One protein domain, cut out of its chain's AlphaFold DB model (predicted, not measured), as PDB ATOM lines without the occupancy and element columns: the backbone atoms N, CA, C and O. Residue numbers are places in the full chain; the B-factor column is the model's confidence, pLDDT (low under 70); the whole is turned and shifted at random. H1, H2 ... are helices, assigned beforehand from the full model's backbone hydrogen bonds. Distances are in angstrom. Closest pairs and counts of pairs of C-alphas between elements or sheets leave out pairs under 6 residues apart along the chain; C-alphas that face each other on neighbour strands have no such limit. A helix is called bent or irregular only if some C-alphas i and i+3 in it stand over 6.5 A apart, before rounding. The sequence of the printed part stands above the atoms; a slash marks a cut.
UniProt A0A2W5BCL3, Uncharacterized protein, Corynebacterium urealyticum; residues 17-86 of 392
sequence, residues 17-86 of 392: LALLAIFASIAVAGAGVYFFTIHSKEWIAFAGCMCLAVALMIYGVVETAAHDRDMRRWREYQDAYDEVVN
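This is residues 17 to 86 of the 392 residues of an uncharacterized protein of Corynebacterium urealyticum (UniProt A0A2W5BCL3). This is a long, uneven helical hairpin: one very long helix, H2, with the shorter H1 folded back nearly parallel to its line beside its first part only. The two helices are spaced loosely, a tight turn joins them at one end, and residues 58 to 86, of which 58 to 85 belong to H2, stick out far beyond as a single helical arm. The printed part has 70 residues, with two named helices in the order H1, H2 and no named strand; the class is all helix. The whole is extended, with a radius of gyration of the C-alphas of 20.4 A, and a rod in outline, spanning 68 by 21 by 10 A.

The longest helix is H2, residues 43 to 85. H1, residues 17 to 38, runs the opposite way to it at a shallow tilt of 5 degrees, and the two form a helical hairpin. They only just touch, with 3 pairs of C-alphas within 8 A. The closest C-alphas are those of Phe 35 and Phe 46, 7.8 A apart. H1 touches H2 with residues 28 to 35 alone, and H2 touches H1 with residues 43 to 50 alone. Their centres are 22.7 A apart. In H1 and H2 every O i to N i+4 pair is within hydrogen-bond range.

H2 has 43 residues and measures 61.4 A from C-alpha 43 at (125.529, 94.780, 132.819) to C-alpha 85 at (132.512, 86.049, 193.153). H1 has 22 residues and measures 31.4 A from its first to its last C-alpha, beginning with C-alpha 17 at (138.283, 95.097, 159.521). Neither helix is bent.

The two C-alphas farthest apart are those of His 39 and Asn 86, at 68.2 A. The link from H1 to H2, four residues, is tight. Residues 36 to 42, of which 36 to 38 belong to H1, stand free. The printed part has no cut. Its mean pLDDT is 86.2, and no printed residue is under 70.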
ATOM      1  N   LEU A  17     139.521  94.725 160.212       76.69
ATOM      2  CA  LEU A  17     138.283  95.097 159.521       76.69
ATOM      3  C   LEU A  17     138.386  96.377 158.679       76.69
ATOM      4  O   LEU A  17     137.882  96.396 157.561       76.69
ATOM      5  N   ALA A  18     139.046  97.431 159.168       79.56
ATOM      6  CA  ALA A  18     139.223  98.670 158.413       79.56
ATOM      7  C   ALA A  18     140.100  98.452 157.171       79.56
ATOM      8  O   ALA A  18     139.774  98.935 156.089       79.56
ATOM      9  N   LEU A  19     141.174  97.666 157.298       83.50
ATOM     10  CA  LEU A  19     142.002  97.280 156.152       83.50
ATOM     11  C   LEU A  19     141.211  96.440 155.145       83.50
ATOM     12  O   LEU A  19     141.277  96.698 153.946       83.50
ATOM     13  N   LEU A  20     140.426  95.473 155.624       84.19
ATOM     14  CA  LEU A  20     139.603  94.611 154.775       84.19
ATOM     15  C   LEU A  20     138.538  95.423 154.018       84.19
ATOM     16  O   LEU A  20     138.352  95.222 152.820       84.19
ATOM     17  N   ALA A  21     137.918  96.408 154.676       81.50
ATOM     18  CA  ALA A  21     136.980  97.334 154.045       81.50
ATOM     19  C   ALA A  21     137.642  98.175 152.939       81.50
ATOM     20  O   ALA A  21     137.064  98.346 151.865       81.50
ATOM     21  N   ILE A  22     138.876  98.646 153.158       86.19
ATOM     22  CA  ILE A  22     139.639  99.375 152.135       86.19
ATOM     23  C   ILE A  22     139.918  98.465 150.932       86.19
ATOM     24  O   ILE A  22     139.623  98.854 149.802       86.19
ATOM     25  N   PHE A  23     140.411  97.241 151.144       87.31
ATOM     26  CA  PHE A  23     140.665  96.302 150.045       87.31
ATOM     27  C   PHE A  23     139.393  95.938 149.275       87.31
ATOM     28  O   PHE A  23     139.419  95.910 148.044       87.31
ATOM     29  N   ALA A  24     138.277  95.726 149.976       83.69
ATOM     30  CA  ALA A  24     136.984  95.487 149.348       83.69
ATOM     31  C   ALA A  24     136.559  96.680 148.477       83.69
ATOM     32  O   ALA A  24     136.170  96.487 147.327       83.69
ATOM     33  N   SER A  25     136.717  97.914 148.968       84.06
ATOM     34  CA  SER A  25     136.391  99.118 148.190       84.06
ATOM     35  C   SER A  25     137.238  99.248 146.916       84.06
ATOM     36  O   SER A  25     136.708  99.563 145.850       84.06
ATOM     37  N   ILE A  26     138.536  98.924 146.992       88.88
ATOM     38  CA  ILE A  26     139.455  98.968 145.846       88.88
ATOM     39  C   ILE A  26     139.079  97.895 144.820       88.88
ATOM     40  O   ILE A  26     139.058  98.177 143.623       88.88
ATOM     41  N   ALA A  27     138.745  96.681 145.268       87.00
ATOM     42  CA  ALA A  27     138.321  95.596 144.384       87.00
ATOM     43  C   ALA A  27     137.013  95.937 143.649       87.00
ATOM     44  O   ALA A  27     136.906  95.718 142.444       87.00
ATOM     45  N   VAL A  28     136.052  96.536 144.356       85.19
ATOM     46  CA  VAL A  28     134.769  96.999 143.806       85.19
ATOM     47  C   VAL A  28     134.983  98.110 142.770       85.19
ATOM     48  O   VAL A  28     134.439  98.034 141.667       85.19
ATOM     49  N   ALA A  29     135.826  99.100 143.074       85.44
ATOM     50  CA  ALA A  29     136.170 100.165 142.132       85.44
ATOM     51  C   ALA A  29     136.902  99.623 140.890       85.44
ATOM     52  O   ALA A  29     136.555  99.975 139.762       85.44
ATOM     53  N   GLY A  30     137.868  98.718 141.083       88.25
ATOM     54  CA  GLY A  30     138.603  98.068 139.996       88.25
ATOM     55  C   GLY A  30     137.695  97.242 139.083       88.25
ATOM     56  O   GLY A  30     137.796  97.348 137.861       88.25
ATOM     57  N   ALA A  31     136.756  96.486 139.660       83.19
ATOM     58  CA  ALA A  31     135.742  95.762 138.900       83.19
ATOM     59  C   ALA A  31     134.843  96.726 138.110       83.19
ATOM     60  O   ALA A  31     134.595  96.490 136.932       83.19
ATOM     61  N   GLY A  32     134.413  97.841 138.708       81.38
ATOM     62  CA  GLY A  32     133.622  98.858 138.012       81.38
ATOM     63  C   GLY A  32     134.325  99.432 136.784       81.38
ATOM     64  O   GLY A  32     133.738  99.468 135.705       81.38
ATOM     65  N   VAL A  33     135.602  99.802 136.912       85.69
ATOM     66  CA  VAL A  33     136.399 100.307 135.781       85.69
ATOM     67  C   VAL A  33     136.606  99.221 134.717       85.69
ATOM     68  O   VAL A  33     136.484  99.488 133.519       85.69
ATOM     69  N   TYR A  34     136.869  97.979 135.128       85.88
ATOM     70  CA  TYR A  34     137.032  96.848 134.211       85.88
ATOM     71  C   TYR A  34     135.754  96.557 133.406       85.88
ATOM     72  O   TYR A  34     135.803  96.402 132.189       85.88
ATOM     73  N   PHE A  35     134.586  96.553 134.052       79.75
ATOM     74  CA  PHE A  35     133.312  96.335 133.363       79.75
ATOM     75  C   PHE A  35     132.905  97.523 132.485       79.75
ATOM     76  O   PHE A  35     132.404  97.317 131.379       79.75
ATOM     77  N   PHE A  36     133.180  98.755 132.925       79.94
ATOM     78  CA  PHE A  36     132.934  99.957 132.128       79.94
ATOM     79  C   PHE A  36     133.766  99.967 130.837       79.94
ATOM     80  O   PHE A  36     133.265 100.322 129.774       79.94
ATOM     81  N   THR A  37     135.022  99.518 130.907       84.31
ATOM     82  CA  THR A  37     135.919  99.467 129.739       84.31
ATOM     83  C   THR A  37     135.589  98.346 128.754       84.31
ATOM     84  O   THR A  37     135.925  98.468 127.577       84.31
ATOM     85  N   ILE A  38     134.910  97.278 129.185       83.62
ATOM     86  CA  ILE A  38     134.653  96.102 128.335       83.62
ATOM     87  C   ILE A  38     133.330  96.168 127.558       83.62
ATOM     88  O   ILE A  38     133.115  95.351 126.666       83.62
ATOM     89  N   HIS A  39     132.471  97.169 127.784       70.38
ATOM     90  CA  HIS A  39     131.227  97.358 127.017       70.38
ATOM     91  C   HIS A  39     130.412  96.054 126.855       70.38
ATOM     92  O   HIS A  39     129.845  95.749 125.802       70.38
ATOM     93  N   SER A  40     130.378  95.236 127.906       71.50
ATOM     94  CA  SER A  40     129.698  93.950 127.877       71.50
ATOM     95  C   SER A  40     128.189  94.154 128.018       71.50
ATOM     96  O   SER A  40     127.702  94.849 128.907       71.50
ATOM     97  N   LYS A  41     127.419  93.500 127.140       80.94
ATOM     98  CA  LYS A  41     125.943  93.475 127.161       80.94
ATOM     99  C   LYS A  41     125.353  92.858 128.444       80.94
ATOM    100  O   LYS A  41     124.140  92.865 128.620       80.94
ATOM    101  N   GLU A  42     126.193  92.365 129.349       80.12
ATOM    102  CA  GLU A  42     125.832  91.650 130.578       80.12
ATOM    103  C   GLU A  42     125.869  92.539 131.835       80.12
ATOM    104  O   GLU A  42     126.146  92.076 132.940       80.12
ATOM    105  N   TRP A  43     125.561  93.832 131.696       82.88
ATOM    106  CA  TRP A  43     125.529  94.780 132.819       82.88
ATOM    107  C   TRP A  43     124.576  94.358 133.956       82.88
ATOM    108  O   TRP A  43     124.793  94.727 135.108       82.88
ATOM    109  N   ILE A  44     123.563  93.532 133.662       84.12
ATOM    110  CA  ILE A  44     122.613  92.988 134.646       84.12
ATOM    111  C   ILE A  44     123.317  92.102 135.685       84.12
ATOM    112  O   ILE A  44     123.041  92.225 136.877       84.12
ATOM    113  N   ALA A  45     124.255  91.247 135.266       81.19
ATOM    114  CA  ALA A  45     124.988  90.381 136.193       81.19
ATOM    115  C   ALA A  45     125.902  91.205 137.115       81.19
ATOM    116  O   ALA A  45     126.001  90.940 138.313       81.19
ATOM    117  N   PHE A  46     126.511  92.257 136.565       78.88
ATOM    118  CA  PHE A  46     127.328  93.192 137.330       78.88
ATOM    119  C   PHE A  46     126.502  93.991 138.345       78.88
ATOM    120  O   PHE A  46     126.879  94.068 139.513       78.88
ATOM    121  N   ALA A  47     125.351  94.528 137.931       83.19
ATOM    122  CA  ALA A  47     124.433  95.231 138.825       83.19
ATOM    123  C   ALA A  47     123.946  94.319 139.965       83.19
ATOM    124  O   ALA A  47     123.929  94.737 141.121       83.19
ATOM    125  N   GLY A  48     123.638  93.051 139.663       86.44
ATOM    126  CA  GLY A  48     123.295  92.048 140.672       86.44
ATOM    127  C   GLY A  48     124.429  91.799 141.671       86.44
ATOM    128  O   GLY A  48     124.196  91.790 142.879       86.44
ATOM    129  N   CYS A  49     125.666  91.670 141.185       84.38
ATOM    130  CA  CYS A  49     126.842  91.478 142.036       84.38
ATOM    131  C   CYS A  49     127.116  92.700 142.931       84.38
ATOM    132  O   CYS A  49     127.374  92.546 144.123       84.38
ATOM    133  N   MET A  50     126.979  93.915 142.392       83.75
ATOM    134  CA  MET A  50     127.105  95.159 143.161       83.75
ATOM    135  C   MET A  50     126.030  95.282 144.244       83.75
ATOM    136  O   MET A  50     126.355  95.578 145.392       83.75
ATOM    137  N   CYS A  51     124.764  95.001 143.918       86.19
ATOM    138  CA  CYS A  51     123.685  94.978 144.908       86.19
ATOM    139  C   CYS A  51     123.962  93.968 146.026       86.19
ATOM    140  O   CYS A  51     123.782  94.286 147.200       86.19
ATOM    141  N   LEU A  52     124.443  92.772 145.677       87.00
ATOM    142  CA  LEU A  52     124.791  91.744 146.655       87.00
ATOM    143  C   LEU A  52     125.974  92.172 147.538       87.00
ATOM    144  O   LEU A  52     125.924  91.984 148.750       87.00
ATOM    145  N   ALA A  53     126.998  92.813 146.969       85.81
ATOM    146  CA  ALA A  53     128.126  93.349 147.732       85.81
ATOM    147  C   ALA A  53     127.686  94.436 148.730       85.81
ATOM    148  O   ALA A  53     128.094  94.409 149.891       85.81
ATOM    149  N   VAL A  54     126.808  95.355 148.312       87.31
ATOM    150  CA  VAL A  54     126.240  96.384 149.198       87.31
ATOM    151  C   VAL A  54     125.372  95.750 150.289       87.31
ATOM    152  O   VAL A  54     125.488  96.130 151.453       87.31
ATOM    153  N   ALA A  55     124.554  94.750 149.954       87.94
ATOM    154  CA  ALA A  55     123.735  94.037 150.931       87.94
ATOM    155  C   ALA A  55     124.593  93.335 151.998       87.94
ATOM    156  O   ALA A  55     124.309  93.461 153.187       87.94
ATOM    157  N   LEU A  56     125.678  92.666 151.592       86.25
ATOM    158  CA  LEU A  56     126.627  92.044 152.519       86.25
ATOM    159  C   LEU A  56     127.356  93.078 153.383       86.25
ATOM    160  O   LEU A  56     127.583  92.832 154.565       86.25
ATOM    161  N   MET A  57     127.685  94.248 152.830       88.38
ATOM    162  CA  MET A  57     128.286  95.338 153.602       88.38
ATOM    163  C   MET A  57     127.324  95.860 154.677       88.38
ATOM    164  O   MET A  57     127.722  96.001 155.832       88.38
ATOM    165  N   ILE A  58     126.057  96.107 154.326       87.50
ATOM    166  CA  ILE A  58     125.028  96.548 155.281       87.50
ATOM    167  C   ILE A  58     124.809  95.478 156.352       87.50
ATOM    168  O   ILE A  58     124.800  95.803 157.538       87.50
ATOM    169  N   TYR A  59     124.685  94.212 155.947       90.75
ATOM    170  CA  TYR A  59     124.538  93.086 156.865       90.75
ATOM    171  C   TYR A  59     125.716  93.013 157.848       90.75
ATOM    172  O   TYR A  59     125.501  92.991 159.058       90.75
ATOM    173  N   GLY A  60     126.954  93.119 157.351       88.62
ATOM    174  CA  GLY A  60     128.151  93.156 158.188       88.62
ATOM    175  C   GLY A  60     128.165  94.334 159.169       88.62
ATOM    176  O   GLY A  60     128.501  94.148 160.337       88.62
ATOM    177  N   VAL A  61     127.753  95.536 158.752       88.31
ATOM    178  CA  VAL A  61     127.658  96.704 159.652       88.31
ATOM    179  C   VAL A  61     126.608  96.482 160.742       88.31
ATOM    180  O   VAL A  61     126.875  96.781 161.907       88.31
ATOM    181  N   VAL A  62     125.437  95.945 160.391       88.69
ATOM    182  CA  VAL A  62     124.360  95.665 161.352       88.69
ATOM    183  C   VAL A  62     124.785  94.593 162.351       88.69
ATOM    184  O   VAL A  62     124.589  94.779 163.549       88.69
ATOM    185  N   GLU A  63     125.415  93.515 161.891       90.25
ATOM    186  CA  GLU A  63     125.885  92.434 162.758       90.25
ATOM    187  C   GLU A  63     127.029  92.897 163.668       90.25
ATOM    188  O   GLU A  63     127.014  92.627 164.867       90.25
ATOM    189  N   THR A  64     127.956  93.715 163.156       84.69
ATOM    190  CA  THR A  64     129.016  94.317 163.984       84.69
ATOM    191  C   THR A  64     128.432  95.270 165.033       84.69
ATOM    192  O   THR A  64     128.870  95.277 166.183       84.69
ATOM    193  N   ALA A  65     127.410  96.057 164.678       82.12
ATOM    194  CA  ALA A  65     126.730  96.950 165.616       82.12
ATOM    195  C   ALA A  65     125.913  96.185 166.672       82.12
ATOM    196  O   ALA A  65     125.854  96.607 167.830       82.12
ATOM    197  N   ALA A  66     125.298  95.063 166.290       85.06
ATOM    198  CA  ALA A  66     124.624  94.164 167.219       85.06
ATOM    199  C   ALA A  66     125.633  93.543 168.197       85.06
ATOM    200  O   ALA A  66     125.419  93.591 169.408       85.06
ATOM    201  N   HIS A  67     126.774  93.080 167.685       88.12
ATOM    202  CA  HIS A  67     127.838  92.491 168.489       88.12
ATOM    203  C   HIS A  67     128.479  93.502 169.459       88.12
ATOM    204  O   HIS A  67     128.839  93.128 170.573       88.12
ATOM    205  N   ASP A  68     128.612  94.785 169.094       86.25
ATOM    206  CA  ASP A  68     129.170  95.799 170.008       86.25
ATOM    207  C   ASP A  68     128.220  96.113 171.177       86.25
ATOM    208  O   ASP A  68     128.661  96.319 172.310       86.25
ATOM    209  N   ARG A  69     126.901  96.100 170.932       85.31
ATOM    210  CA  ARG A  69     125.905  96.230 172.010       85.31
ATOM    211  C   ARG A  69     125.932  95.030 172.944       85.31
ATOM    212  O   ARG A  69     125.899  95.220 174.158       85.31
ATOM    213  N   ASP A  70     126.022  93.829 172.385       90.69
ATOM    214  CA  ASP A  70     126.032  92.603 173.179       90.69
ATOM    215  C   ASP A  70     127.326  92.475 173.996       90.69
ATOM    216  O   ASP A  70     127.281  92.164 175.181       90.69
ATOM    217  N   MET A  71     128.469  92.877 173.428       85.06
ATOM    218  CA  MET A  71     129.752  92.954 174.140       85.06
ATOM    219  C   MET A  71     129.730  93.905 175.341       85.06
ATOM    220  O   MET A  71     130.339  93.604 176.368       85.06
ATOM    221  N   ARG A  72     129.057  95.061 175.246       90.25
ATOM    222  CA  ARG A  72     128.917  95.967 176.403       90.25
ATOM    223  C   ARG A  72     128.075  95.339 177.495       90.25
ATOM    224  O   ARG A  72     128.480  95.358 178.650       90.25
ATOM    225  N   ARG A  73     126.949  94.739 177.110       92.56
ATOM    226  CA  ARG A  73     126.061  94.064 178.051       92.56
ATOM    227  C   ARG A  73     126.757  92.883 178.725       92.56
ATOM    228  O   ARG A  73     126.601  92.683 179.921       92.56
ATOM    229  N   TRP A  74     127.568  92.138 177.978       92.94
ATOM    230  CA  TRP A  74     128.352  91.031 178.513       92.94
ATOM    231  C   TRP A  74     129.428  91.498 179.499       92.94
ATOM    232  O   TRP A  74     129.598  90.861 180.531       92.94
ATOM    233  N   ARG A  75     130.086  92.645 179.260       92.31
ATOM    234  CA  ARG A  75     130.983  93.242 180.267       92.31
ATOM    235  C   ARG A  75     130.252  93.661 181.533       92.31
ATOM    236  O   ARG A  75     130.758  93.387 182.603       92.31
ATOM    237  N   GLU A  76     129.072  94.265 181.422       94.69
ATOM    238  CA  GLU A  76     128.268  94.602 182.607       94.69
ATOM    239  C   GLU A  76     127.898  93.342 183.407       94.69
ATOM    240  O   GLU A  76     127.968  93.346 184.633       94.69
ATOM    241  N   TYR A  77     127.559  92.242 182.721       92.19
ATOM    242  CA  TYR A  77     127.344  90.949 183.374       92.19
ATOM    243  C   TYR A  77     128.612  90.397 184.023       92.19
ATOM    244  O   TYR A  77     128.524  89.811 185.096       92.19
ATOM    245  N   GLN A  78     129.769  90.566 183.386       92.81
ATOM    246  CA  GLN A  78     131.042  90.088 183.910       92.81
ATOM    247  C   GLN A  78     131.496  90.904 185.125       92.81
ATOM    248  O   GLN A  78     131.872  90.310 186.124       92.81
ATOM    249  N   ASP A  79     131.367  92.230 185.082       92.75
ATOM    250  CA  ASP A  79     131.671  93.116 186.210       92.75
ATOM    251  C   ASP A  79     130.760  92.793 187.410       92.75
ATOM    252  O   ASP A  79     131.235  92.666 188.535       92.75
ATOM    253  N   ALA A  80     129.460  92.574 187.169       93.88
ATOM    254  CA  ALA A  80     128.522  92.162 188.214       93.88
ATOM    255  C   ALA A  80     128.811  90.749 188.752       93.88
ATOM    256  O   ALA A  80     128.578  90.467 189.925       93.88
ATOM    257  N   TYR A  81     129.296  89.841 187.903       93.75
ATOM    258  CA  TYR A  81     129.699  88.502 188.326       93.75
ATOM    259  C   TYR A  81     130.974  88.547 189.172       93.75
ATOM    260  O   TYR A  81     131.028  87.906 190.220       93.75
ATOM    261  N   ASP A  82     131.964  89.341 188.763       93.38
ATOM    262  CA  ASP A  82     133.212  89.537 189.497       93.38
ATOM    263  C   ASP A  82     132.959  90.184 190.868       93.38
ATOM    264  O   ASP A  82     133.565  89.749 191.843       93.38
ATOM    265  N   GLU A  83     132.014  91.126 190.979       93.19
ATOM    266  CA  GLU A  83     131.594  91.720 192.263       93.19
ATOM    267  C   GLU A  83     130.986  90.683 193.228       93.19
ATOM    268  O   GLU A  83     131.180  90.768 194.438       93.19
ATOM    269  N   VAL A  84     130.274  89.678 192.709       93.44
ATOM    270  CA  VAL A  84     129.661  88.618 193.531       93.44
ATOM    271  C   VAL A  84     130.661  87.515 193.887       93.44
ATOM    272  O   VAL A  84     130.600  86.966 194.987       93.44
ATOM    273  N   VAL A  85     131.552  87.151 192.962       93.94
ATOM    274  CA  VAL A  85     132.512  86.049 193.153       93.94
ATOM    275  C   VAL A  85     133.739  86.487 193.943       93.94
ATOM    276  O   VAL A  85     134.229  85.722 194.771       93.94
ATOM    277  N   ASN A  86     134.212  87.709 193.719       91.81
ATOM    278  CA  ASN A  86     135.301  88.328 194.460       91.81
ATOM    279  C   ASN A  86     134.769  89.607 195.110       91.81
ATOM    280  O   ASN A  86     135.098  90.706 194.649       91.81
TER     281      ASN A  86